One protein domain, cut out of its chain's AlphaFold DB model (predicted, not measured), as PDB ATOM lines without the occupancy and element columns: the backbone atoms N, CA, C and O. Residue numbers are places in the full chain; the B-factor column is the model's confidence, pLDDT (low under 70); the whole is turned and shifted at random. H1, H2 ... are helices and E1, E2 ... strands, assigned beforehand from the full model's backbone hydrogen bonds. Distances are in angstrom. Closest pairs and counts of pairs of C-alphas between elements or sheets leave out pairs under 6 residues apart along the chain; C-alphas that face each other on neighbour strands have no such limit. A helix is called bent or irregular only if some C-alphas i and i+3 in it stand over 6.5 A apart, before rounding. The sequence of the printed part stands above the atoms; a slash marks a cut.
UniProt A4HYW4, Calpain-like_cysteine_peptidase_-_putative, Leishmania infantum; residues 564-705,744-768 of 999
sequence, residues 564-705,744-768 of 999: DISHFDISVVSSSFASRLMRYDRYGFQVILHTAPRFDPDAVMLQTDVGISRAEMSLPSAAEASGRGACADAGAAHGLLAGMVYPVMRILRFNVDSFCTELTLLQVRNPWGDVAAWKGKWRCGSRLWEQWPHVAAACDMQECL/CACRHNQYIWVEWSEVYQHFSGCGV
ATOM      1  N   ASP A 564     -51.405-114.705 -50.153       76.39
ATOM      2  CA  ASP A 564     -50.859-115.143 -51.428       76.39
ATOM      3  C   ASP A 564     -51.356-114.203 -52.528       76.39
ATOM      4  O   ASP A 564     -52.562-114.050 -52.727       76.39
ATOM      5  N   ILE A 565     -50.420-113.552 -53.214       75.65
ATOM      6  CA  ILE A 565     -50.732-112.559 -54.244       75.65
ATOM      7  C   ILE A 565     -51.468-113.222 -55.417       75.65
ATOM      8  O   ILE A 565     -52.322-112.582 -56.027       75.65
ATOM      9  N   SER A 566     -51.206-114.507 -55.686       69.44
ATOM     10  CA  SER A 566     -51.835-115.250 -56.783       69.44
ATOM     11  C   SER A 566     -53.340-115.477 -56.593       69.44
ATOM     12  O   SER A 566     -54.060-115.655 -57.573       69.44
ATOM     13  N   HIS A 567     -53.842-115.421 -55.355       69.19
ATOM     14  CA  HIS A 567     -55.261-115.625 -55.053       69.19
ATOM     15  C   HIS A 567     -56.138-114.387 -55.276       69.19
ATOM     16  O   HIS A 567     -57.360-114.474 -55.145       69.19
ATOM     17  N   PHE A 568     -55.553-113.229 -55.583       66.28
ATOM     18  CA  PHE A 568     -56.321-112.012 -55.823       66.28
ATOM     19  C   PHE A 568     -56.469-111.764 -57.318       66.28
ATOM     20  O   PHE A 568     -55.500-111.828 -58.062       66.28
ATOM     21  N   ASP A 569     -57.689-111.450 -57.754       58.84
ATOM     22  CA  ASP A 569     -57.947-111.081 -59.142       58.84
ATOM     23  C   ASP A 569     -57.509-109.629 -59.385       58.84
ATOM     24  O   ASP A 569     -58.108-108.670 -58.885       58.84
ATOM     25  N   ILE A 570     -56.400-109.479 -60.105       55.70
ATOM     26  CA  ILE A 570     -55.701-108.200 -60.320       55.70
ATOM     27  C   ILE A 570     -56.177-107.521 -61.604       55.70
ATOM     28  O   ILE A 570     -55.910-106.342 -61.821       55.70
ATOM     29  N   SER A 571     -56.940-108.239 -62.434       53.20
ATOM     30  CA  SER A 571     -57.559-107.676 -63.637       53.20
ATOM     31  C   SER A 571     -58.581-106.579 -63.310       53.20
ATOM     32  O   SER A 571     -58.887-105.729 -64.147       53.20
ATOM     33  N   VAL A 572     -59.074-106.545 -62.068       52.62
ATOM     34  CA  VAL A 572     -60.008-105.531 -61.589       52.62
ATOM     35  C   VAL A 572     -59.229-104.329 -61.043       52.62
ATOM     36  O   VAL A 572     -58.618-104.400 -59.976       52.62
ATOM     37  N   VAL A 573     -59.305-103.201 -61.761       45.75
ATOM     38  CA  VAL A 573     -58.651-101.904 -61.451       45.75
ATOM     39  C   VAL A 573     -58.873-101.466 -59.994       45.75
ATOM     40  O   VAL A 573     -57.974-100.931 -59.350       45.75
ATOM     41  N   SER A 574     -60.037-101.794 -59.424       53.15
ATOM     42  CA  SER A 574     -60.306-101.695 -57.989       53.15
ATOM     43  C   SER A 574     -60.146-103.058 -57.311       53.15
ATOM     44  O   SER A 574     -61.133-103.685 -56.914       53.15
ATOM     45  N   SER A 575     -58.908-103.524 -57.125       65.13
ATOM     46  CA  SER A 575     -58.705-104.732 -56.325       65.13
ATOM     47  C   SER A 575     -59.106-104.437 -54.871       65.13
ATOM     48  O   SER A 575     -58.632-103.494 -54.217       65.13
ATOM     49  N   SER A 576     -60.040-105.232 -54.347       74.21
ATOM     50  CA  SER A 576     -60.456-105.162 -52.941       74.21
ATOM     51  C   SER A 576     -59.255-105.330 -52.002       74.21
ATOM     52  O   SER A 576     -59.229-104.753 -50.913       74.21
ATOM     53  N   PHE A 577     -58.229-106.051 -52.464       80.01
ATOM     54  CA  PHE A 577     -56.983-106.278 -51.754       80.01
ATOM     55  C   PHE A 577     -56.066-105.048 -51.708       80.01
ATOM     56  O   PHE A 577     -55.648-104.685 -50.613       80.01
ATOM     57  N   ALA A 578     -55.838-104.318 -52.809       79.81
ATOM     58  CA  ALA A 578     -55.089-103.051 -52.754       79.81
ATOM     59  C   ALA A 578     -55.751-102.060 -51.787       79.81
ATOM     60  O   ALA A 578     -55.097-101.453 -50.942       79.81
ATOM     61  N   SER A 579     -57.082-101.967 -51.841       83.91
ATOM     62  CA  SER A 579     -57.859-101.114 -50.933       83.91
ATOM     63  C   SER A 579     -57.722-101.540 -49.463       83.91
ATOM     64  O   SER A 579     -57.766-100.698 -48.558       83.91
ATOM     65  N   ARG A 580     -57.537-102.841 -49.216       86.22
ATOM     66  CA  ARG A 580     -57.258-103.405 -47.893       86.22
ATOM     67  C   ARG A 580     -55.833-103.087 -47.435       86.22
ATOM     68  O   ARG A 580     -55.684-102.558 -46.338       86.22
ATOM     69  N   LEU A 581     -54.818-103.284 -48.277       88.13
ATOM     70  CA  LEU A 581     -53.432-102.912 -47.962       88.13
ATOM     71  C   LEU A 581     -53.291-101.411 -47.675       88.13
ATOM     72  O   LEU A 581     -52.659-101.033 -46.699       88.13
ATOM     73  N   MET A 582     -53.969-100.546 -48.435       88.27
ATOM     74  CA  MET A 582     -54.035 -99.107 -48.141       88.27
ATOM     75  C   MET A 582     -54.674 -98.797 -46.783       88.27
ATOM     76  O   MET A 582     -54.431 -97.752 -46.181       88.27
ATOM     77  N   ARG A 583     -55.590 -99.646 -46.312       89.31
ATOM     78  CA  ARG A 583     -56.170 -99.506 -44.975       89.31
ATOM     79  C   ARG A 583     -55.150 -99.916 -43.911       89.31
ATOM     80  O   ARG A 583     -55.057 -99.237 -42.896       89.31
ATOM     81  N   TYR A 584     -54.370-100.962 -44.167       91.81
ATOM     82  CA  TYR A 584     -53.276-101.402 -43.300       91.81
ATOM     83  C   TYR A 584     -52.165-100.357 -43.183       91.81
ATOM     84  O   TYR A 584     -51.800-100.009 -42.062       91.81
ATOM     85  N   ASP A 585     -51.731 -99.778 -44.305       89.45
ATOM     86  CA  ASP A 585     -50.776 -98.663 -44.350       89.45
ATOM     87  C   ASP A 585     -51.264 -97.476 -43.501       89.45
ATOM     88  O   ASP A 585     -50.574 -97.007 -42.599       89.45
ATOM     89  N   ARG A 586     -52.534 -97.074 -43.674       88.87
ATOM     90  CA  ARG A 586     -53.152 -95.999 -42.875       88.87
ATOM     91  C   ARG A 586     -53.244 -96.298 -41.379       88.87
ATOM     92  O   ARG A 586     -53.186 -95.363 -40.584       88.87
ATOM     93  N   TYR A 587     -53.407 -97.560 -40.987       88.71
ATOM     94  CA  TYR A 587     -53.379 -97.962 -39.576       88.71
ATOM     95  C   TYR A 587     -51.953 -98.148 -39.030       88.71
ATOM     96  O   TYR A 587     -51.789 -98.353 -37.828       88.71
ATOM     97  N   GLY A 588     -50.921 -98.042 -39.873       89.70
ATOM     98  CA  GLY A 588     -49.522 -98.225 -39.487       89.70
ATOM     99  C   GLY A 588     -49.114 -99.688 -39.290       89.70
ATOM    100  O   GLY A 588     -48.148 -99.962 -38.567       89.70
ATOM    101  N   PHE A 589     -49.855-100.627 -39.893       93.65
ATOM    102  CA  PHE A 589     -49.450-102.030 -39.982       93.65
ATOM    103  C   PHE A 589     -48.347-102.173 -41.032       93.65
ATOM    104  O   PHE A 589     -48.413-101.561 -42.095       93.65
ATOM    105  N   GLN A 590     -47.334-102.988 -40.740       94.68
ATOM    106  CA  GLN A 590     -46.192-103.138 -41.638       94.68
ATOM    107  C   GLN A 590     -46.505-104.201 -42.683       94.68
ATOM    108  O   GLN A 590     -46.675-105.375 -42.350       94.68
ATOM    109  N   VAL A 591     -46.560-103.788 -43.944       94.99
ATOM    110  CA  VAL A 591     -46.678-104.700 -45.081       94.99
ATOM    111  C   VAL A 591     -45.272-105.085 -45.550       94.99
ATOM    112  O   VAL A 591     -44.369-104.248 -45.587       94.99
ATOM    113  N   ILE A 592     -45.078-106.351 -45.901       94.60
ATOM    114  CA  ILE A 592     -43.869-106.862 -46.547       94.60
ATOM    115  C   ILE A 592     -44.246-107.590 -47.835       94.60
ATOM    116  O   ILE A 592     -45.283-108.251 -47.913       94.60
ATOM    117  N   LEU A 593     -43.380-107.507 -48.832       92.82
ATOM    118  CA  LEU A 593     -43.440-108.304 -50.051       92.82
ATOM    119  C   LEU A 593     -42.223-109.219 -50.088       92.82
ATOM    120  O   LEU A 593     -41.179-108.871 -49.549       92.82
ATOM    121  N   HIS A 594     -42.321-110.383 -50.716       88.93
ATOM    122  CA  HIS A 594     -41.149-111.232 -50.921       88.93
ATOM    123  C   HIS A 594     -41.115-111.800 -52.331       88.93
ATOM    124  O   HIS A 594     -42.152-112.087 -52.930       88.93
ATOM    125  N   THR A 595     -39.906-111.915 -52.865       86.03
ATOM    126  CA  THR A 595     -39.638-112.535 -54.162       86.03
ATOM    127  C   THR A 595     -39.481-114.041 -53.986       86.03
ATOM    128  O   THR A 595     -39.032-114.518 -52.940       86.03
ATOM    129  N   ALA A 596     -39.833-114.808 -55.016       77.35
ATOM    130  CA  ALA A 596     -39.611-116.247 -54.995       77.35
ATOM    131  C   ALA A 596     -38.101-116.552 -54.974       77.35
ATOM    132  O   ALA A 596     -37.336-115.863 -55.658       77.35
ATOM    133  N   PRO A 597     -37.646-117.560 -54.207       69.56
ATOM    134  CA  PRO A 597     -36.287-118.069 -54.340       69.56
ATOM    135  C   PRO A 597     -36.122-118.741 -55.709       69.56
ATOM    136  O   PRO A 597     -37.082-119.279 -56.266       69.56
ATOM    137  N   ARG A 598     -34.900-118.729 -56.254       62.74
ATOM    138  CA  ARG A 598     -34.587-119.548 -57.431       62.74
ATOM    139  C   ARG A 598     -34.519-121.003 -56.979       62.74
ATOM    140  O   ARG A 598     -33.705-121.332 -56.122       62.74
ATOM    141  N   PHE A 599     -35.390-121.845 -57.523       53.12
ATOM    142  CA  PHE A 599     -35.336-123.283 -57.291       53.12
ATOM    143  C   PHE A 599     -34.358-123.905 -58.284       53.12
ATOM    144  O   PHE A 599     -34.622-123.910 -59.485       53.12
ATOM    145  N   ASP A 600     -33.245-124.420 -57.770       48.40
ATOM    146  CA  ASP A 600     -32.420-125.389 -58.481       48.40
ATOM    147  C   ASP A 600     -32.915-126.795 -58.083       48.40
ATOM    148  O   ASP A 600     -32.851-127.130 -56.894       48.40
ATOM    149  N   PRO A 601     -33.477-127.592 -59.012       38.19
ATOM    150  CA  PRO A 601     -33.993-128.923 -58.701       38.19
ATOM    151  C   PRO A 601     -32.934-129.864 -58.101       38.19
ATOM    152  O   PRO A 601     -33.310-130.739 -57.322       38.19
ATOM    153  N   ASP A 602     -31.641-129.647 -58.369       37.28
ATOM    154  CA  ASP A 602     -30.559-130.482 -57.831       37.28
ATOM    155  C   ASP A 602     -30.134-130.065 -56.407       37.28
ATOM    156  O   ASP A 602     -29.648-130.885 -55.626       37.28
ATOM    157  N   ALA A 603     -30.381-128.811 -56.006       40.14
ATOM    158  CA  ALA A 603     -30.021-128.301 -54.678       40.14
ATOM    159  C   ALA A 603     -30.976-128.762 -53.555       40.14
ATOM    160  O   ALA A 603     -30.615-128.730 -52.377       40.14
ATOM    161  N   VAL A 604     -32.187-129.212 -53.903       36.53
ATOM    162  CA  VAL A 604     -33.212-129.649 -52.935       36.53
ATOM    163  C   VAL A 604     -32.776-130.907 -52.168       36.53
ATOM    164  O   VAL A 604     -33.121-131.048 -50.996       36.53
ATOM    165  N   MET A 605     -31.952-131.770 -52.774       27.91
ATOM    166  CA  MET A 605     -31.451-132.998 -52.136       27.91
ATOM    167  C   MET A 605     -30.481-132.746 -50.970       27.91
ATOM    168  O   MET A 605     -30.317-133.615 -50.122       27.91
ATOM    169  N   LEU A 606     -29.857-131.566 -50.883       35.42
ATOM    170  CA  LEU A 606     -28.938-131.221 -49.786       35.42
ATOM    171  C   LEU A 606     -29.646-130.560 -48.592       35.42
ATOM    172  O   LEU A 606     -29.099-130.530 -47.490       35.42
ATOM    173  N   GLN A 607     -30.858-130.027 -48.782       33.59
ATOM    174  CA  GLN A 607     -31.604-129.346 -47.716       33.59
ATOM    175  C   GLN A 607     -32.437-130.298 -46.851       33.59
ATOM    176  O   GLN A 607     -32.786-129.940 -45.727       33.59
ATOM    177  N   THR A 608     -32.722-131.512 -47.329       31.15
ATOM    178  CA  THR A 608     -33.474-132.527 -46.574       31.15
ATOM    179  C   THR A 608     -32.699-133.102 -45.386       31.15
ATOM    180  O   THR A 608     -33.325-133.545 -44.429       31.15
ATOM    181  N   ASP A 609     -31.366-133.011 -45.382       31.22
ATOM    182  CA  ASP A 609     -30.528-133.452 -44.250       31.22
ATOM    183  C   ASP A 609     -30.498-132.435 -43.093       31.22
ATOM    184  O   ASP A 609     -30.113-132.742 -41.958       31.22
ATOM    185  N   VAL A 610     -30.955-131.201 -43.327       32.03
ATOM    186  CA  VAL A 610     -31.169-130.227 -42.260       32.03
ATOM    187  C   VAL A 610     -32.598-130.426 -41.779       32.03
ATOM    188  O   VAL A 610     -33.468-129.735 -42.270       32.03
ATOM    189  N   GLY A 611     -32.822-131.363 -40.842       30.49
ATOM    190  CA  GLY A 611     -34.110-131.754 -40.220       30.49
ATOM    191  C   GLY A 611     -35.102-130.637 -39.840       30.49
ATOM    192  O   GLY A 611     -35.409-130.428 -38.670       30.49
ATOM    193  N   ILE A 612     -35.588-129.920 -40.842       33.68
ATOM    194  CA  ILE A 612     -36.675-128.961 -40.850       33.68
ATOM    195  C   ILE A 612     -37.828-129.759 -41.427       33.68
ATOM    196  O   ILE A 612     -37.736-130.291 -42.536       33.68
ATOM    197  N   SER A 613     -38.895-129.913 -40.650       35.82
ATOM    198  CA  SER A 613     -39.990-130.767 -41.080       35.82
ATOM    199  C   SER A 613     -40.592-130.249 -42.387       35.82
ATOM    200  O   SER A 613     -40.720-129.043 -42.635       35.82
ATOM    201  N   ARG A 614     -41.060-131.189 -43.202       32.23
ATOM    202  CA  ARG A 614     -41.797-130.928 -44.439       32.23
ATOM    203  C   ARG A 614     -43.075-130.097 -44.222       32.23
ATOM    204  O   ARG A 614     -43.663-129.634 -45.186       32.23
ATOM    205  N   ALA A 615     -43.522-129.894 -42.982       35.14
ATOM    206  CA  ALA A 615     -44.666-129.039 -42.677       35.14
ATOM    207  C   ALA A 615     -44.304-127.559 -42.487       35.14
ATOM    208  O   ALA A 615     -45.162-126.703 -42.693       35.14
ATOM    209  N   GLU A 616     -43.054-127.236 -42.146       36.66
ATOM    210  CA  GLU A 616     -42.557-125.851 -42.192       36.66
ATOM    211  C   GLU A 616     -42.181-125.455 -43.627       36.66
ATOM    212  O   GLU A 616     -42.369-124.311 -44.050       36.66
ATOM    213  N   MET A 617     -41.746-126.437 -44.416       40.69
ATOM    214  CA  MET A 617     -41.509-126.313 -45.846       40.69
ATOM    215  C   MET A 617     -42.812-126.580 -46.613       40.69
ATOM    216  O   MET A 617     -43.064-127.689 -47.070       40.69
ATOM    217  N   SER A 618     -43.662-125.566 -46.799       40.75
ATOM    218  CA  SER A 618     -44.710-125.641 -47.834       40.75
ATOM    219  C   SER A 618     -44.041-125.693 -49.216       40.75
ATOM    220  O   SER A 618     -43.919-124.671 -49.895       40.75
ATOM    221  N   LEU A 619     -43.520-126.867 -49.586       41.15
ATOM    222  CA  LEU A 619     -42.900-127.121 -50.875       41.15
ATOM    223  C   LEU A 619     -43.986-126.959 -51.944       41.15
ATOM    224  O   LEU A 619     -45.008-127.648 -51.876       41.15
ATOM    225  N   PRO A 620     -43.803-126.029 -52.890       40.54
ATOM    226  CA  PRO A 620     -44.788-125.784 -53.927       40.54
ATOM    227  C   PRO A 620     -44.921-127.019 -54.827       40.54
ATOM    228  O   PRO A 620     -43.934-127.690 -55.132       40.54
ATOM    229  N   SER A 621     -46.138-127.305 -55.286       47.02
ATOM    230  CA  SER A 621     -46.373-128.258 -56.374       47.02
ATOM    231  C   SER A 621     -45.551-127.877 -57.613       47.02
ATOM    232  O   SER A 621     -45.171-126.722 -57.775       47.02
ATOM    233  N   ALA A 622     -45.302-128.810 -58.538       45.01
ATOM    234  CA  ALA A 622     -44.499-128.528 -59.737       45.01
ATOM    235  C   ALA A 622     -45.001-127.301 -60.538       45.01
ATOM    236  O   ALA A 622     -44.200-126.526 -61.060       45.01
ATOM    237  N   ALA A 623     -46.321-127.086 -60.582       49.48
ATOM    238  CA  ALA A 623     -46.926-125.914 -61.214       49.48
ATOM    239  C   ALA A 623     -46.628-124.614 -60.444       49.48
ATOM    240  O   ALA A 623     -46.238-123.612 -61.042       49.48
ATOM    241  N   GLU A 624     -46.752-124.633 -59.115       52.05
ATOM    242  CA  GLU A 624     -46.404-123.496 -58.257       52.05
ATOM    243  C   GLU A 624     -44.895-123.217 -58.268       52.05
ATOM    244  O   GLU A 624     -44.490-122.058 -58.246       52.05
ATOM    245  N   ALA A 625     -44.056-124.253 -58.340       52.60
ATOM    246  CA  ALA A 625     -42.607-124.136 -58.451       52.60
ATOM    247  C   ALA A 625     -42.217-123.480 -59.782       52.60
ATOM    248  O   ALA A 625     -41.412-122.551 -59.795       52.60
ATOM    249  N   SER A 626     -42.852-123.890 -60.886       54.00
ATOM    250  CA  SER A 626     -42.674-123.268 -62.202       54.00
ATOM    251  C   SER A 626     -43.124-121.801 -62.212       54.00
ATOM    252  O   SER A 626     -42.371-120.928 -62.648       54.00
ATOM    253  N   GLY A 627     -44.301-121.498 -61.648       57.68
ATOM    254  CA  GLY A 627     -44.792-120.122 -61.513       57.68
ATOM    255  C   GLY A 627     -43.885-119.245 -60.640       57.68
ATOM    256  O   GLY A 627     -43.610-118.093 -60.980       57.68
ATOM    257  N   ARG A 628     -43.355-119.799 -59.544       58.23
ATOM    258  CA  ARG A 628     -42.378-119.128 -58.674       58.23
ATOM    259  C   ARG A 628     -41.046-118.883 -59.380       58.23
ATOM    260  O   ARG A 628     -40.510-117.789 -59.241       58.23
ATOM    261  N   GLY A 629     -40.547-119.839 -60.166       57.92
ATOM    262  CA  GLY A 629     -39.341-119.668 -60.983       57.92
ATOM    263  C   GLY A 629     -39.476-118.506 -61.970       57.92
ATOM    264  O   GLY A 629     -38.645-117.601 -61.976       57.92
ATOM    265  N   ALA A 630     -40.594-118.450 -62.702       63.20
ATOM    266  CA  ALA A 630     -40.883-117.349 -63.620       63.20
ATOM    267  C   ALA A 630     -40.965-115.982 -62.908       63.20
ATOM    268  O   ALA A 630     -40.424-114.991 -63.399       63.20
ATOM    269  N   CYS A 631     -41.599-115.926 -61.730       62.16
ATOM    270  CA  CYS A 631     -41.667-114.721 -60.895       62.16
ATOM    271  C   CYS A 631     -40.270-114.270 -60.417       62.16
ATOM    272  O   CYS A 631     -39.934-113.086 -60.498       62.16
ATOM    273  N   ALA A 632     -39.428-115.212 -59.972       62.56
ATOM    274  CA  ALA A 632     -38.057-114.937 -59.538       62.56
ATOM    275  C   ALA A 632     -37.200-114.363 -60.678       62.56
ATOM    276  O   ALA A 632     -36.489-113.372 -60.489       62.56
ATOM    277  N   ASP A 633     -37.301-114.948 -61.873       69.44
ATOM    278  CA  ASP A 633     -36.580-114.482 -63.056       69.44
ATOM    279  C   ASP A 633     -37.061-113.101 -63.513       69.44
ATOM    280  O   ASP A 633     -36.242-112.227 -63.813       69.44
ATOM    281  N   ALA A 634     -38.377-112.864 -63.490       68.81
ATOM    282  CA  ALA A 634     -38.958-111.565 -63.811       68.81
ATOM    283  C   ALA A 634     -38.499-110.474 -62.833       68.81
ATOM    284  O   ALA A 634     -38.093-109.394 -63.269       68.81
ATOM    285  N   GLY A 635     -38.518-110.746 -61.525       72.28
ATOM    286  CA  GLY A 635     -38.005-109.824 -60.512       72.28
ATOM    287  C   GLY A 635     -36.522-109.508 -60.725       72.28
ATOM    288  O   GLY A 635     -36.133-108.337 -60.763       72.28
ATOM    289  N   ALA A 636     -35.701-110.532 -60.965       74.71
ATOM    290  CA  ALA A 636     -34.272-110.364 -61.218       74.71
ATOM    291  C   ALA A 636     -33.965-109.552 -62.478       74.71
ATOM    292  O   ALA A 636     -33.078-108.693 -62.454       74.71
ATOM    293  N   ALA A 637     -34.720-109.756 -63.560       76.59
ATOM    294  CA  ALA A 637     -34.593-108.956 -64.776       76.59
ATOM    295  C   ALA A 637     -34.817-107.454 -64.509       76.59
ATOM    296  O   ALA A 637     -34.179-106.608 -65.149       76.59
ATOM    297  N   HIS A 638     -35.653-107.134 -63.517       82.18
ATOM    298  CA  HIS A 638     -35.970-105.772 -63.090       82.18
ATOM    299  C   HIS A 638     -35.115-105.269 -61.919       82.18
ATOM    300  O   HIS A 638     -35.346-104.159 -61.449       82.18
ATOM    301  N   GLY A 639     -34.103-106.028 -61.485       81.70
ATOM    302  CA  GLY A 639     -33.154-105.617 -60.446       81.70
ATOM    303  C   GLY A 639     -33.550-105.975 -59.016       81.70
ATOM    304  O   GLY A 639     -32.942-105.458 -58.080       81.70
ATOM    305  N   LEU A 640     -34.542-106.848 -58.830       85.01
ATOM    306  CA  LEU A 640     -34.892-107.405 -57.525       85.01
ATOM    307  C   LEU A 640     -34.086-108.678 -57.255       85.01
ATOM    308  O   LEU A 640     -33.958-109.550 -58.110       85.01
ATOM    309  N   LEU A 641     -33.572-108.821 -56.039       82.30
ATOM    310  CA  LEU A 641     -32.960-110.067 -55.592       82.30
ATOM    311  C   LEU A 641     -34.038-111.130 -55.339       82.30
ATOM    312  O   LEU A 641     -35.083-110.829 -54.755       82.30
ATOM    313  N   ALA A 642     -33.781-112.356 -55.792       79.47
ATOM    314  CA  ALA A 642     -34.660-113.512 -55.623       79.47
ATOM    315  C   ALA A 642     -34.586-114.066 -54.190       79.47
ATOM    316  O   ALA A 642     -33.511-114.086 -53.599       79.47
ATOM    317  N   GLY A 643     -35.711-114.540 -53.652       79.37
ATOM    318  CA  GLY A 643     -35.802-115.109 -52.304       79.37
ATOM    319  C   GLY A 643     -35.670-114.093 -51.168       79.37
ATOM    320  O   GLY A 643     -35.335-114.478 -50.052       79.37
ATOM    321  N   MET A 644     -35.900-112.805 -51.428       86.12
ATOM    322  CA  MET A 644     -35.644-111.726 -50.472       86.12
ATOM    323  C   MET A 644     -36.932-110.970 -50.089       86.12
ATOM    324  O   MET A 644     -37.901-110.943 -50.848       86.12
ATOM    325  N   VAL A 645     -36.943-110.332 -48.911       89.72
ATOM    326  CA  VAL A 645     -38.119-109.660 -48.307       89.72
ATOM    327  C   VAL A 645     -38.029-108.130 -48.289       89.72
ATOM    328  O   VAL A 645     -37.215-107.538 -47.591       89.72
ATOM    329  N   TYR A 646     -38.943-107.462 -48.966       91.92
ATOM    330  CA  TYR A 646     -38.972-106.015 -49.089       91.92
ATOM    331  C   TYR A 646     -40.067-105.390 -48.210       91.92
ATOM    332  O   TYR A 646     -41.251-105.683 -48.405       91.92
ATOM    333  N   PRO A 647     -39.722-104.494 -47.273       93.45
ATOM    334  CA  PRO A 647     -40.706-103.705 -46.535       93.45
ATOM    335  C   PRO A 647     -41.432-102.705 -47.445       93.45
ATOM    336  O   PRO A 647     -40.804-101.990 -48.227       93.45
ATOM    337  N   VAL A 648     -42.755-102.614 -47.328       93.87
ATOM    338  CA  VAL A 648     -43.553-101.558 -47.966       93.87
ATOM    339  C   VAL A 648     -43.714-100.410 -46.977       93.87
ATOM    340  O   VAL A 648     -44.161-100.613 -45.851       93.87
ATOM    341  N   MET A 649     -43.357 -99.205 -47.399       92.26
ATOM    342  CA  MET A 649     -43.319 -98.031 -46.527       92.26
ATOM    343  C   MET A 649     -44.558 -97.163 -46.620       92.26
ATOM    344  O   MET A 649     -44.941 -96.546 -45.631       92.26
ATOM    345  N   ARG A 650     -45.116 -97.049 -47.829       91.63
ATOM    346  CA  ARG A 650     -46.274 -96.207 -48.137       91.63
ATOM    347  C   ARG A 650     -47.035 -96.786 -49.317       91.63
ATOM    348  O   ARG A 650     -46.417 -97.302 -50.252       91.63
ATOM    349  N   ILE A 651     -48.356 -96.631 -49.311       92.97
ATOM    350  CA  ILE A 651     -49.214 -96.982 -50.446       92.97
ATOM    351  C   ILE A 651     -50.040 -95.759 -50.839       92.97
ATOM    352  O   ILE A 651     -50.864 -95.269 -50.069       92.97
ATOM    353  N   LEU A 652     -49.835 -95.272 -52.061       92.33
ATOM    354  CA  LEU A 652     -50.504 -94.086 -52.589       92.33
ATOM    355  C   LEU A 652     -51.432 -94.462 -53.742       92.33
ATOM    356  O   LEU A 652     -51.108 -95.325 -54.553       92.33
ATOM    357  N   ARG A 653     -52.585 -93.793 -53.819       90.47
ATOM    358  CA  ARG A 653     -53.563 -93.962 -54.899       90.47
ATOM    359  C   ARG A 653     -53.878 -92.613 -55.525       90.47
ATOM    360  O   ARG A 653     -54.092 -91.639 -54.805       90.47
ATOM    361  N   PHE A 654     -53.917 -92.582 -56.847       90.68
ATOM    362  CA  PHE A 654     -54.089 -91.388 -57.662       90.68
ATOM    363  C   PHE A 654     -55.152 -91.624 -58.728       90.68
ATOM    364  O   PHE A 654     -55.287 -92.740 -59.219       90.68
ATOM    365  N   ASN A 655     -55.846 -90.562 -59.125       88.68
ATOM    366  CA  ASN A 655     -56.660 -90.544 -60.338       88.68
ATOM    367  C   ASN A 655     -55.853 -89.795 -61.390       88.68
ATOM    368  O   ASN A 655     -55.626 -88.595 -61.230       88.68
ATOM    369  N   VAL A 656     -55.363 -90.502 -62.404       86.03
ATOM    370  CA  VAL A 656     -54.359 -89.923 -63.304       86.03
ATOM    371  C   VAL A 656     -54.977 -89.220 -64.503       86.03
ATOM    372  O   VAL A 656     -54.485 -88.169 -64.882       86.03
ATOM    373  N   ASP A 657     -56.090 -89.691 -65.058       82.48
ATOM    374  CA  ASP A 657     -56.680 -89.109 -66.269       82.48
ATOM    375  C   ASP A 657     -58.104 -88.561 -66.070       82.48
ATOM    376  O   ASP A 657     -58.712 -88.661 -65.003       82.48
ATOM    377  N   SER A 658     -58.651 -87.975 -67.140       78.51
ATOM    378  CA  SER A 658     -60.016 -87.440 -67.189       78.51
ATOM    379  C   SER A 658     -61.102 -88.499 -66.978       78.51
ATOM    380  O   SER A 658     -62.240 -88.147 -66.679       78.51
ATOM    381  N   PHE A 659     -60.770 -89.781 -67.154       78.23
ATOM    382  CA  PHE A 659     -61.668 -90.911 -66.912       78.23
ATOM    383  C   PHE A 659     -61.567 -91.430 -65.472       78.23
ATOM    384  O   PHE A 659     -62.226 -92.411 -65.131       78.23
ATOM    385  N   CYS A 660     -60.790 -90.753 -64.618       73.56
ATOM    386  CA  CYS A 660     -60.501 -91.155 -63.247       73.56
ATOM    387  C   CYS A 660     -59.887 -92.558 -63.162       73.56
ATOM    388  O   CYS A 660     -60.181 -93.301 -62.226       73.56
ATOM    389  N   THR A 661     -59.032 -92.927 -64.122       82.16
ATOM    390  CA  THR A 661     -58.272 -94.175 -64.036       82.16
ATOM    391  C   THR A 661     -57.433 -94.160 -62.762       82.16
ATOM    392  O   THR A 661     -56.635 -93.244 -62.533       82.16
ATOM    393  N   GLU A 662     -57.635 -95.172 -61.923       84.84
ATOM    394  CA  GLU A 662     -56.940 -95.291 -60.648       84.84
ATOM    395  C   GLU A 662     -55.547 -95.896 -60.839       84.84
ATOM    396  O   GLU A 662     -55.389 -97.012 -61.333       84.84
ATOM    397  N   LEU A 663     -54.530 -95.178 -60.373       88.56
ATOM    398  CA  LEU A 663     -53.154 -95.642 -60.257       88.56
ATOM    399  C   LEU A 663     -52.841 -95.886 -58.782       88.56
ATOM    400  O   LEU A 663     -52.970 -94.977 -57.966       88.56
ATOM    401  N   THR A 664     -52.381 -97.088 -58.436       90.35
ATOM    402  CA  THR A 664     -51.885 -97.397 -57.086       90.35
ATOM    403  C   THR A 664     -50.384 -97.661 -57.136       90.35
ATOM    404  O   THR A 664     -49.943 -98.542 -57.875       90.35
ATOM    405  N   LEU A 665     -49.613 -96.914 -56.345       93.38
ATOM    406  CA  LEU A 665     -48.160 -97.025 -56.231       93.38
ATOM    407  C   LEU A 665     -47.749 -97.426 -54.814       93.38
ATOM    408  O   LEU A 665     -48.248 -96.881 -53.828       93.38
ATOM    409  N   LEU A 666     -46.804 -98.358 -54.724       93.80
ATOM    410  CA  LEU A 666     -46.209 -98.824 -53.479       93.80
ATOM    411  C   LEU A 666     -44.772 -98.311 -53.399       93.80
ATOM    412  O   LEU A 666     -43.972 -98.554 -54.304       93.80
ATOM    413  N   GLN A 667     -44.440 -97.629 -52.306       93.43
ATOM    414  CA  GLN A 667     -43.060 -97.303 -51.968       93.43
ATOM    415  C   GLN A 667     -42.452 -98.498 -51.237       93.43
ATOM    416  O   GLN A 667     -42.856 -98.816 -50.119       93.43
ATOM    417  N   VAL A 668     -41.486 -99.157 -51.859       92.65
ATOM    418  CA  VAL A 668     -40.873-100.390 -51.364       92.65
ATOM    419  C   VAL A 668     -39.417-100.118 -50.999       92.65
ATOM    420  O   VAL A 668     -38.664 -99.556 -51.791       92.65
ATOM    421  N   ARG A 669     -39.006-100.498 -49.792       89.32
ATOM    422  CA  ARG A 669     -37.619-100.420 -49.325       89.32
ATOM    423  C   ARG A 669     -36.809-101.566 -49.916       89.32
ATOM    424  O   ARG A 669     -37.221-102.715 -49.799       89.32
ATOM    425  N   ASN A 670     -35.640-101.263 -50.482       88.29
ATOM    426  CA  ASN A 670     -34.641-102.263 -50.859       88.29
ATOM    427  C   ASN A 670     -33.472-102.241 -49.859       88.29
ATOM    428  O   ASN A 670     -32.579-101.402 -49.990       88.29
ATOM    429  N   PRO A 671     -33.456-103.138 -48.862       81.75
ATOM    430  CA  PRO A 671     -32.428-103.126 -47.829       81.75
ATOM    431  C   PRO A 671     -31.091-103.754 -48.258       81.75
ATOM    432  O   PRO A 671     -30.141-103.679 -47.483       81.75
ATOM    433  N   TRP A 672     -30.974-104.346 -49.455       79.98
ATOM    434  CA  TRP A 672     -29.786-105.134 -49.844       79.98
ATOM    435  C   TRP A 672     -28.867-104.473 -50.866       79.98
ATOM    436  O   TRP A 672     -27.837-105.049 -51.210       79.98
ATOM    437  N   GLY A 673     -29.203-103.299 -51.413       69.57
ATOM    438  CA  GLY A 673     -28.296-102.669 -52.373       69.57
ATOM    439  C   GLY A 673     -28.862-101.565 -53.257       69.57
ATOM    440  O   GLY A 673     -29.818-100.874 -52.907       69.57
ATOM    441  N   ASP A 674     -28.187-101.358 -54.397       68.93
ATOM    442  CA  ASP A 674     -28.376-100.194 -55.267       68.93
ATOM    443  C   ASP A 674     -29.755-100.196 -55.936       68.93
ATOM    444  O   ASP A 674     -30.021-100.932 -56.885       68.93
ATOM    445  N   VAL A 675     -30.622 -99.294 -55.479       67.72
ATOM    446  CA  VAL A 675     -31.927 -99.014 -56.088       67.72
ATOM    447  C   VAL A 675     -31.849 -98.592 -57.552       67.72
ATOM    448  O   VAL A 675     -32.848 -98.691 -58.257       67.72
ATOM    449  N   ALA A 676     -30.688 -98.150 -58.046       60.53
ATOM    450  CA  ALA A 676     -30.508 -97.866 -59.467       60.53
ATOM    451  C   ALA A 676     -30.594 -99.122 -60.345       60.53
ATOM    452  O   ALA A 676     -30.783 -99.003 -61.555       60.53
ATOM    453  N   ALA A 677     -30.490-100.315 -59.753       73.50
ATOM    454  CA  ALA A 677     -30.759-101.562 -60.452       73.50
ATOM    455  C   ALA A 677     -32.247-101.736 -60.800       73.50
ATOM    456  O   ALA A 677     -32.543-102.538 -61.683       73.50
ATOM    457  N   TRP A 678     -33.166-100.996 -60.160       85.03
ATOM    458  CA  TRP A 678     -34.604-101.101 -60.411       85.03
ATOM    459  C   TRP A 678     -34.974-100.617 -61.815       85.03
ATOM    460  O   TRP A 678     -34.772 -99.451 -62.166       85.03
ATOM    461  N   LYS A 679     -35.559-101.515 -62.615       85.98
ATOM    462  CA  LYS A 679     -35.963-101.251 -64.007       85.98
ATOM    463  C   LYS A 679     -37.479-101.250 -64.228       85.98
ATOM    464  O   LYS A 679     -37.903-101.306 -65.377       85.98
ATOM    465  N   GLY A 680     -38.288-101.194 -63.170       87.51
ATOM    466  CA  GLY A 680     -39.749-101.127 -63.306       87.51
ATOM    467  C   GLY A 680     -40.252 -99.817 -63.915       87.51
ATOM    468  O   GLY A 680     -39.494 -98.855 -64.105       87.51
ATOM    469  N   LYS A 681     -41.560 -99.761 -64.189       91.21
ATOM    470  CA  LYS A 681     -42.244 -98.621 -64.829       91.21
ATOM    471  C   LYS A 681     -41.929 -97.284 -64.158       91.21
ATOM    472  O   LYS A 681     -41.640 -96.300 -64.838       91.21
ATOM    473  N   TRP A 682     -41.934 -97.259 -62.826       91.08
ATOM    474  CA  TRP A 682     -41.729 -96.060 -62.005       91.08
ATOM    475  C   TRP A 682     -40.287 -95.930 -61.486       91.08
ATOM    476  O   TRP A 682     -40.036 -95.381 -60.414       91.08
ATOM    477  N   ARG A 683     -39.295 -96.415 -62.249       88.09
ATOM    478  CA  ARG A 683     -37.872 -96.210 -61.930       88.09
ATOM    479  C   ARG A 683     -37.476 -94.730 -61.924       88.09
ATOM    480  O   ARG A 683     -38.147 -93.876 -62.510       88.09
ATOM    481  N   CYS A 684     -36.343 -94.424 -61.296       82.11
ATOM    482  CA  CYS A 684     -35.740 -93.092 -61.368       82.11
ATOM    483  C   CYS A 684     -35.481 -92.694 -62.833       82.11
ATOM    484  O   CYS A 684     -34.938 -93.492 -63.594       82.11
ATOM    485  N   GLY A 685     -35.865 -91.475 -63.222       80.94
ATOM    486  CA  GLY A 685     -35.771 -90.999 -64.610       80.94
ATOM    487  C   GLY A 685     -36.850 -91.540 -65.561       80.94
ATOM    488  O   GLY A 685     -36.766 -91.316 -66.765       80.94
ATOM    489  N   SER A 686     -37.867 -92.259 -65.065       87.56
ATOM    490  CA  SER A 686     -38.996 -92.676 -65.905       87.56
ATOM    491  C   SER A 686     -39.787 -91.476 -66.434       87.56
ATOM    492  O   SER A 686     -40.130 -90.566 -65.679       87.56
ATOM    493  N   ARG A 687     -40.170 -91.520 -67.718       88.96
ATOM    494  CA  ARG A 687     -41.048 -90.515 -68.349       88.96
ATOM    495  C   ARG A 687     -42.446 -90.466 -67.726       88.96
ATOM    496  O   ARG A 687     -43.140 -89.469 -67.886       88.96
ATOM    497  N   LEU A 688     -42.859 -91.507 -66.998       90.90
ATOM    498  CA  LEU A 688     -44.143 -91.518 -66.286       90.90
ATOM    499  C   LEU A 688     -44.207 -90.444 -65.189       90.90
ATOM    500  O   LEU A 688     -45.276 -89.888 -64.945       90.90
ATOM    501  N   TRP A 689     -43.068 -90.100 -64.577       90.47
ATOM    502  CA  TRP A 689     -42.993 -88.997 -63.614       90.47
ATOM    503  C   TRP A 689     -43.247 -87.640 -64.279       90.47
ATOM    504  O   TRP A 689     -43.933 -86.797 -63.707       90.47
ATOM    505  N   GLU A 690     -42.738 -87.445 -65.500       87.61
ATOM    506  CA  GLU A 690     -42.963 -86.232 -66.298       87.61
ATOM    507  C   GLU A 690     -44.410 -86.153 -66.798       87.61
ATOM    508  O   GLU A 690     -45.008 -85.078 -66.813       87.61
ATOM    509  N   GLN A 691     -44.988 -87.299 -67.170       89.59
ATOM    510  CA  GLN A 691     -46.377 -87.397 -67.610       89.59
ATOM    511  C   GLN A 691     -47.363 -87.011 -66.498       89.59
ATOM    512  O   GLN A 691     -48.385 -86.386 -66.782       89.59
ATOM    513  N   TRP A 692     -47.054 -87.343 -65.239       90.83
ATOM    514  CA  TRP A 692     -47.936 -87.110 -64.093       90.83
ATOM    515  C   TRP A 692     -47.244 -86.314 -62.967       90.83
ATOM    516  O   TRP A 692     -46.919 -86.876 -61.916       90.83
ATOM    517  N   PRO A 693     -47.078 -84.982 -63.110       88.94
ATOM    518  CA  PRO A 693     -46.320 -84.169 -62.151       88.94
ATOM    519  C   PRO A 693     -46.872 -84.186 -60.720       88.94
ATOM    520  O   PRO A 693     -46.113 -84.081 -59.760       88.94
ATOM    521  N   HIS A 694     -48.192 -84.335 -60.558       90.65
ATOM    522  CA  HIS A 694     -48.829 -84.427 -59.241       90.65
ATOM    523  C   HIS A 694     -48.498 -85.749 -58.524       90.65
ATOM    524  O   HIS A 694     -48.340 -85.760 -57.304       90.65
ATOM    525  N   VAL A 695     -48.335 -86.843 -59.278       92.73
ATOM    526  CA  VAL A 695     -47.854 -88.131 -58.758       92.73
ATOM    527  C   VAL A 695     -46.383 -87.999 -58.372       92.73
ATOM    528  O   VAL A 695     -46.008 -88.360 -57.261       92.73
ATOM    529  N   ALA A 696     -45.559 -87.394 -59.237       90.53
ATOM    530  CA  ALA A 696     -44.149 -87.140 -58.940       90.53
ATOM    531  C   ALA A 696     -43.955 -86.274 -57.684       90.53
ATOM    532  O   ALA A 696     -43.059 -86.552 -56.893       90.53
ATOM    533  N   ALA A 697     -44.809 -85.268 -57.472       90.04
ATOM    534  CA  ALA A 697     -44.816 -84.450 -56.260       90.04
ATOM    535  C   ALA A 697     -45.120 -85.280 -55.007       90.04
ATOM    536  O   ALA A 697     -44.362 -85.248 -54.047       90.04
ATOM    537  N   ALA A 698     -46.205 -86.058 -55.028       91.42
ATOM    538  CA  ALA A 698     -46.621 -86.870 -53.886       91.42
ATOM    539  C   ALA A 698     -45.632 -88.002 -53.545       91.42
ATOM    540  O   ALA A 698     -45.574 -88.454 -52.401       91.42
ATOM    541  N   CYS A 699     -44.875 -88.464 -54.540       90.57
ATOM    542  CA  CYS A 699     -43.861 -89.504 -54.404       90.57
ATOM    543  C   CYS A 699     -42.445 -88.968 -54.119       90.57
ATOM    544  O   CYS A 699     -41.526 -89.780 -54.002       90.57
ATOM    545  N   ASP A 700     -42.257 -87.646 -54.021       86.99
ATOM    546  CA  ASP A 700     -40.954 -86.984 -53.844       86.99
ATOM    547  C   ASP A 700     -39.950 -87.282 -54.988       86.99
ATOM    548  O   ASP A 700     -38.750 -87.452 -54.770       86.99
ATOM    549  N   MET A 701     -40.442 -87.372 -56.232       85.85
ATOM    550  CA  MET A 701     -39.677 -87.773 -57.430       85.85
ATOM    551  C   MET A 701     -39.468 -86.646 -58.458       85.85
ATOM    552  O   MET A 701     -38.946 -86.897 -59.542       85.85
ATOM    553  N   GLN A 702     -39.839 -85.402 -58.134       75.66
ATOM    554  CA  GLN A 702     -39.776 -84.251 -59.054       75.66
ATOM    555  C   GLN A 702     -38.352 -83.920 -59.536       75.66
ATOM    556  O   GLN A 702     -38.156 -83.577 -60.698       75.66
ATOM    557  N   GLU A 703     -37.358 -84.035 -58.651       65.95
ATOM    558  CA  GLU A 703     -35.959 -83.672 -58.932       65.95
ATOM    559  C   GLU A 703     -35.102 -84.860 -59.397       65.95
ATOM    560  O   GLU A 703     -33.913 -84.716 -59.690       65.95
ATOM    561  N   CYS A 704     -35.681 -86.059 -59.479       64.57
ATOM    562  CA  CYS A 704     -34.965 -87.279 -59.836       64.57
ATOM    563  C   CYS A 704     -34.769 -87.401 -61.357       64.57
ATOM    564  O   CYS A 704     -35.324 -88.277 -62.020       64.57
ATOM    565  N   LEU A 705     -33.942 -86.511 -61.909       51.62
ATOM    566  CA  LEU A 705     -33.610 -86.432 -63.329       51.62
ATOM    567  C   LEU A 705     -32.271 -87.122 -63.619       51.62
ATOM    568  O   LEU A 705     -31.229 -86.482 -63.763       51.62
ATOM    569  N   CYS A 744     -30.154 -88.400 -55.979       63.52
ATOM    570  CA  CYS A 744     -31.620 -88.418 -56.033       63.52
ATOM    571  C   CYS A 744     -32.210 -89.137 -54.805       63.52
ATOM    572  O   CYS A 744     -31.645 -90.123 -54.316       63.52
ATOM    573  N   ALA A 745     -33.363 -88.653 -54.329       67.52
ATOM    574  CA  ALA A 745     -34.034 -89.112 -53.113       67.52
ATOM    575  C   ALA A 745     -34.189 -90.642 -53.032       67.52
ATOM    576  O   ALA A 745     -34.072 -91.212 -51.946       67.52
ATOM    577  N   CYS A 746     -34.371 -91.333 -54.167       73.45
ATOM    578  CA  CYS A 746     -34.451 -92.793 -54.193       73.45
ATOM    579  C   CYS A 746     -33.151 -93.472 -53.731       73.45
ATOM    580  O   CYS A 746     -33.221 -94.415 -52.948       73.45
ATOM    581  N   ARG A 747     -31.967 -92.983 -54.141       69.88
ATOM    582  CA  ARG A 747     -30.661 -93.541 -53.736       69.88
ATOM    583  C   ARG A 747     -30.356 -93.234 -52.279       69.88
ATOM    584  O   ARG A 747     -29.847 -94.102 -51.577       69.88
ATOM    585  N   HIS A 748     -30.676 -92.023 -51.827       68.64
ATOM    586  CA  HIS A 748     -30.458 -91.644 -50.432       68.64
ATOM    587  C   HIS A 748     -31.314 -92.494 -49.486       68.64
ATOM    588  O   HIS A 748     -30.823 -93.006 -48.481       68.64
ATOM    589  N   ASN A 749     -32.578 -92.706 -49.858       71.16
ATOM    590  CA  ASN A 749     -33.558 -93.377 -49.018       71.16
ATOM    591  C   ASN A 749     -33.812 -94.846 -49.391       71.16
ATOM    592  O   ASN A 749     -34.719 -95.451 -48.835       71.16
ATOM    593  N   GLN A 750     -33.050 -95.423 -50.325       81.90
ATOM    594  CA  GLN A 750     -33.161 -96.806 -50.827       81.90
ATOM    595  C   GLN A 750     -34.604 -97.301 -51.028       81.90
ATOM    596  O   GLN A 750     -34.958 -98.427 -50.666       81.90
ATOM    597  N   TYR A 751     -35.444 -96.448 -51.608       86.68
ATOM    598  CA  TYR A 751     -36.813 -96.801 -51.962       86.68
ATOM    599  C   TYR A 751     -36.948 -96.939 -53.473       86.68
ATOM    600  O   TYR A 751     -36.383 -96.153 -54.238       86.68
ATOM    601  N   ILE A 752     -37.746 -97.912 -53.889       90.51
ATOM    602  CA  ILE A 752     -38.234 -98.072 -55.254       90.51
ATOM    603  C   ILE A 752     -39.748 -97.860 -55.257       90.51
ATOM    604  O   ILE A 752     -40.425 -98.135 -54.267       90.51
ATOM    605  N   TRP A 753     -40.278 -97.362 -56.369       92.60
ATOM    606  CA  TRP A 753     -41.718 -97.259 -56.581       92.60
ATOM    607  C   TRP A 753     -42.164 -98.373 -57.520       92.60
ATOM    608  O   TRP A 753     -41.571 -98.563 -58.586       92.60
ATOM    609  N   VAL A 754     -43.186 -99.107 -57.091       92.64
ATOM    610  CA  VAL A 754     -43.750-100.255 -57.807       92.64
ATOM    611  C   VAL A 754     -45.229 -99.986 -58.052       92.64
ATOM    612  O   VAL A 754     -45.961 -99.633 -57.124       92.64
ATOM    613  N   GLU A 755     -45.682-100.140 -59.293       91.22
ATOM    614  CA  GLU A 755     -47.110-100.070 -59.605       91.22
ATOM    615  C   GLU A 755     -47.824-101.323 -59.095       91.22
ATOM    616  O   GLU A 755     -47.279-102.422 -59.163       91.22
ATOM    617  N   TRP A 756     -49.066-101.206 -58.617       87.22
ATOM    618  CA  TRP A 756     -49.826-102.371 -58.143       87.22
ATOM    619  C   TRP A 756     -49.909-103.500 -59.186       87.22
ATOM    620  O   TRP A 756     -49.826-104.677 -58.838       87.22
ATOM    621  N   SER A 757     -49.975-103.150 -60.475       82.60
ATOM    622  CA  SER A 757     -49.958-104.120 -61.573       82.60
ATOM    623  C   SER A 757     -48.602-104.819 -61.779       82.60
ATOM    624  O   SER A 757     -48.495-105.712 -62.605       82.60
ATOM    625  N   GLU A 758     -47.520-104.352 -61.166       87.29
ATOM    626  CA  GLU A 758     -46.193-104.982 -61.248       87.29
ATOM    627  C   GLU A 758     -45.958-105.914 -60.053       87.29
ATOM    628  O   GLU A 758     -45.141-106.830 -60.129       87.29
ATOM    629  N   VAL A 759     -46.707-105.736 -58.956       86.95
ATOM    630  CA  VAL A 759     -46.509-106.503 -57.719       86.95
ATOM    631  C   VAL A 759     -46.620-108.010 -57.968       86.95
ATOM    632  O   VAL A 759     -45.765-108.768 -57.523       86.95
ATOM    633  N   TYR A 760     -47.602-108.462 -58.745       78.68
ATOM    634  CA  TYR A 760     -47.778-109.890 -59.044       78.68
ATOM    635  C   TYR A 760     -46.780-110.460 -60.049       78.68
ATOM    636  O   TYR A 760     -46.624-111.674 -60.142       78.68
ATOM    637  N   GLN A 761     -46.130-109.597 -60.831       80.79
ATOM    638  CA  GLN A 761     -45.136-110.026 -61.812       80.79
ATOM    639  C   GLN A 761     -43.801-110.331 -61.135       80.79
ATOM    640  O   GLN A 761     -43.018-111.128 -61.642       80.79
ATOM    641  N   HIS A 762     -43.539-109.676 -60.004       84.56
ATOM    642  CA  HIS A 762     -42.221-109.661 -59.384       84.56
ATOM    643  C   HIS A 762     -42.182-110.257 -57.977       84.56
ATOM    644  O   HIS A 762     -41.124-110.711 -57.549       84.56
ATOM    645  N   PHE A 763     -43.298-110.251 -57.248       86.80
ATOM    646  CA  PHE A 763     -43.372-110.752 -55.880       86.80
ATOM    647  C   PHE A 763     -44.265-111.987 -55.810       86.80
ATOM    648  O   PHE A 763     -45.345-112.032 -56.396       86.80
ATOM    649  N   SER A 764     -43.816-112.986 -55.054       81.65
ATOM    650  CA  SER A 764     -44.515-114.260 -54.884       81.65
ATOM    651  C   SER A 764     -45.454-114.275 -53.684       81.65
ATOM    652  O   SER A 764     -46.286-115.168 -53.574       81.65
ATOM    653  N   GLY A 765     -45.336-113.317 -52.762       84.69
ATOM    654  CA  GLY A 765     -46.266-113.230 -51.646       84.69
ATOM    655  C   GLY A 765     -46.205-111.922 -50.868       84.69
ATOM    656  O   GLY A 765     -45.252-111.145 -50.958       84.69
ATOM    657  N   CYS A 766     -47.262-111.701 -50.089       90.10
ATOM    658  CA  CYS A 766     -47.467-110.530 -49.251       90.10
ATOM    659  C   CYS A 766     -47.660-110.967 -47.796       90.10
ATOM    660  O   CYS A 766     -48.374-111.924 -47.497       90.10
ATOM    661  N   GLY A 767     -47.033-110.251 -46.876       91.96
ATOM    662  CA  GLY A 767     -47.166-110.459 -45.443       91.96
ATOM    663  C   GLY A 767     -47.563-109.166 -44.746       91.96
ATOM    664  O   GLY A 767     -47.177-108.086 -45.185       91.96
ATOM    665  N   VAL A 768     -48.332-109.261 -43.666       93.91
ATOM    666  CA  VAL A 768     -48.728-108.105 -42.856       93.91
ATOM    667  C   VAL A 768     -48.443-108.402 -41.396       93.91
ATOM    668  O   VAL A 768     -48.923-109.398 -40.861       93.91
TER     669      VAL A 768
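This is residues 564 to 705 and 744 to 768 of the 999 residues of the protein "Calpain-like_cysteine_peptidase_-_putative" of Leishmania infantum (UniProt A4HYW4). A strongly twisted, curled sheet of five strands wraps round the short helix H7; helix H1 packs on this sheet, mainly on E2, and the longest helix, H3, meets H7 at a wide angle with residues 631 to 635. Away from this body sticks an arm, residues 602 to 619, which includes the small helix H2, while the short helices H5 and H6 only graze the sheet and H4 makes a corner with H5. The printed part has 167 residues, with seven named helices and five named strands in the order H1 E1 H2 H3 E2 E3 H4 H5 H6 E4 H7 E5. The sheet runs E4, E3, E2, E1, E5, antiparallel throughout, and the class is mixed, helices and strands. The whole is compact, with a radius of gyration of the C-alphas of 17.3 A, yet elongated in outline, spanning 55 by 32 by 27 A.

Begin at Asp 564 and pass residues 564 to 575, which hold no named element, to find C-alpha 576 at (-60.456, -105.162, -52.941). From there H1 runs 16.7 A to Tyr 587, and E1 follows at residues 590 to 594, 13.3 A long. Next come H2, residues 604 to 607, and H3, residues 622 to 637, which runs 22.5 A to C-alpha 637 at (-34.593, -108.956, -64.776). E2, residues 645 to 655, covers 29.2 A and bends by 59 degrees at residue 649; E3, residues 662 to 669, covers 23.0 A. Then look for H4 at residues 687 to 691, H5 at 693 to 698 and, after the cut, H6 at 745 to 749. E4, residues 751 to 755, is 13.2 A long, H7 takes residues 756 to 762, and E5, residues 765 to 768, ends at (-48.728, -108.105, -42.856).

Start with the sheet, whose edge strands are E4 and E5. E2 and E3 form a hairpin, with N 652 and O 665 at 2.9 A. The pairing of E2 is staggered: its residues 645 to 648 pair with E1, where N 646 and O 593 are 2.7 A apart, and its residues 648 to 655 with E3. E4 is the antiparallel neighbour of E3, with N 754 and O 666 at 2.9 A, and E5 is the antiparallel neighbour of E1, with N 592 and O 767 at 2.8 A. The sheet curls round H7, whose closest C-alphas to E3 are those of Trp 756 and Thr 664, 5.5 A. H1 is on the sheet; its closest C-alphas to E2 are those of Met 582 and Ile 651, 5.8 A. H3 is not on the sheet but touches H7, closest at the C-alphas of Gly 635 and His 762, 4.4 A; their lines are only just about perpendicular, at 71 degrees. H4 and H5 only just touch, and only at the corner, with 3 pairs of C-alphas within 8 A, the closest being Trp 689 and Ala 696 at 5.2 A. H2 touches no helix and is not on the sheet. Each O i to N i+4 pair is within hydrogen-bond range in H1, H3, H4, H5 and H6; H2 is too short for one, and H7, only just irregular with C-alphas 757 and 760 at 6.7 A, has 1 of 3, beside 3 of 4 O i to N i+3 pairs.

The two C-alphas farthest apart are those of Asp 609 and Ser 658, 59.3 A. Without residues 602 to 619, which stand free, the body spans 46 by 33 by 28 A. Residues 706 to 743 are not printed, and C-alphas 705 and 744 are 7.8 A apart across that cut. The links H2 to H3 and E3 to H4 are long. The mean pLDDT of the printed part is 74.1, and 59 residues are under 70, among them 566 to 575 and 597 to 634.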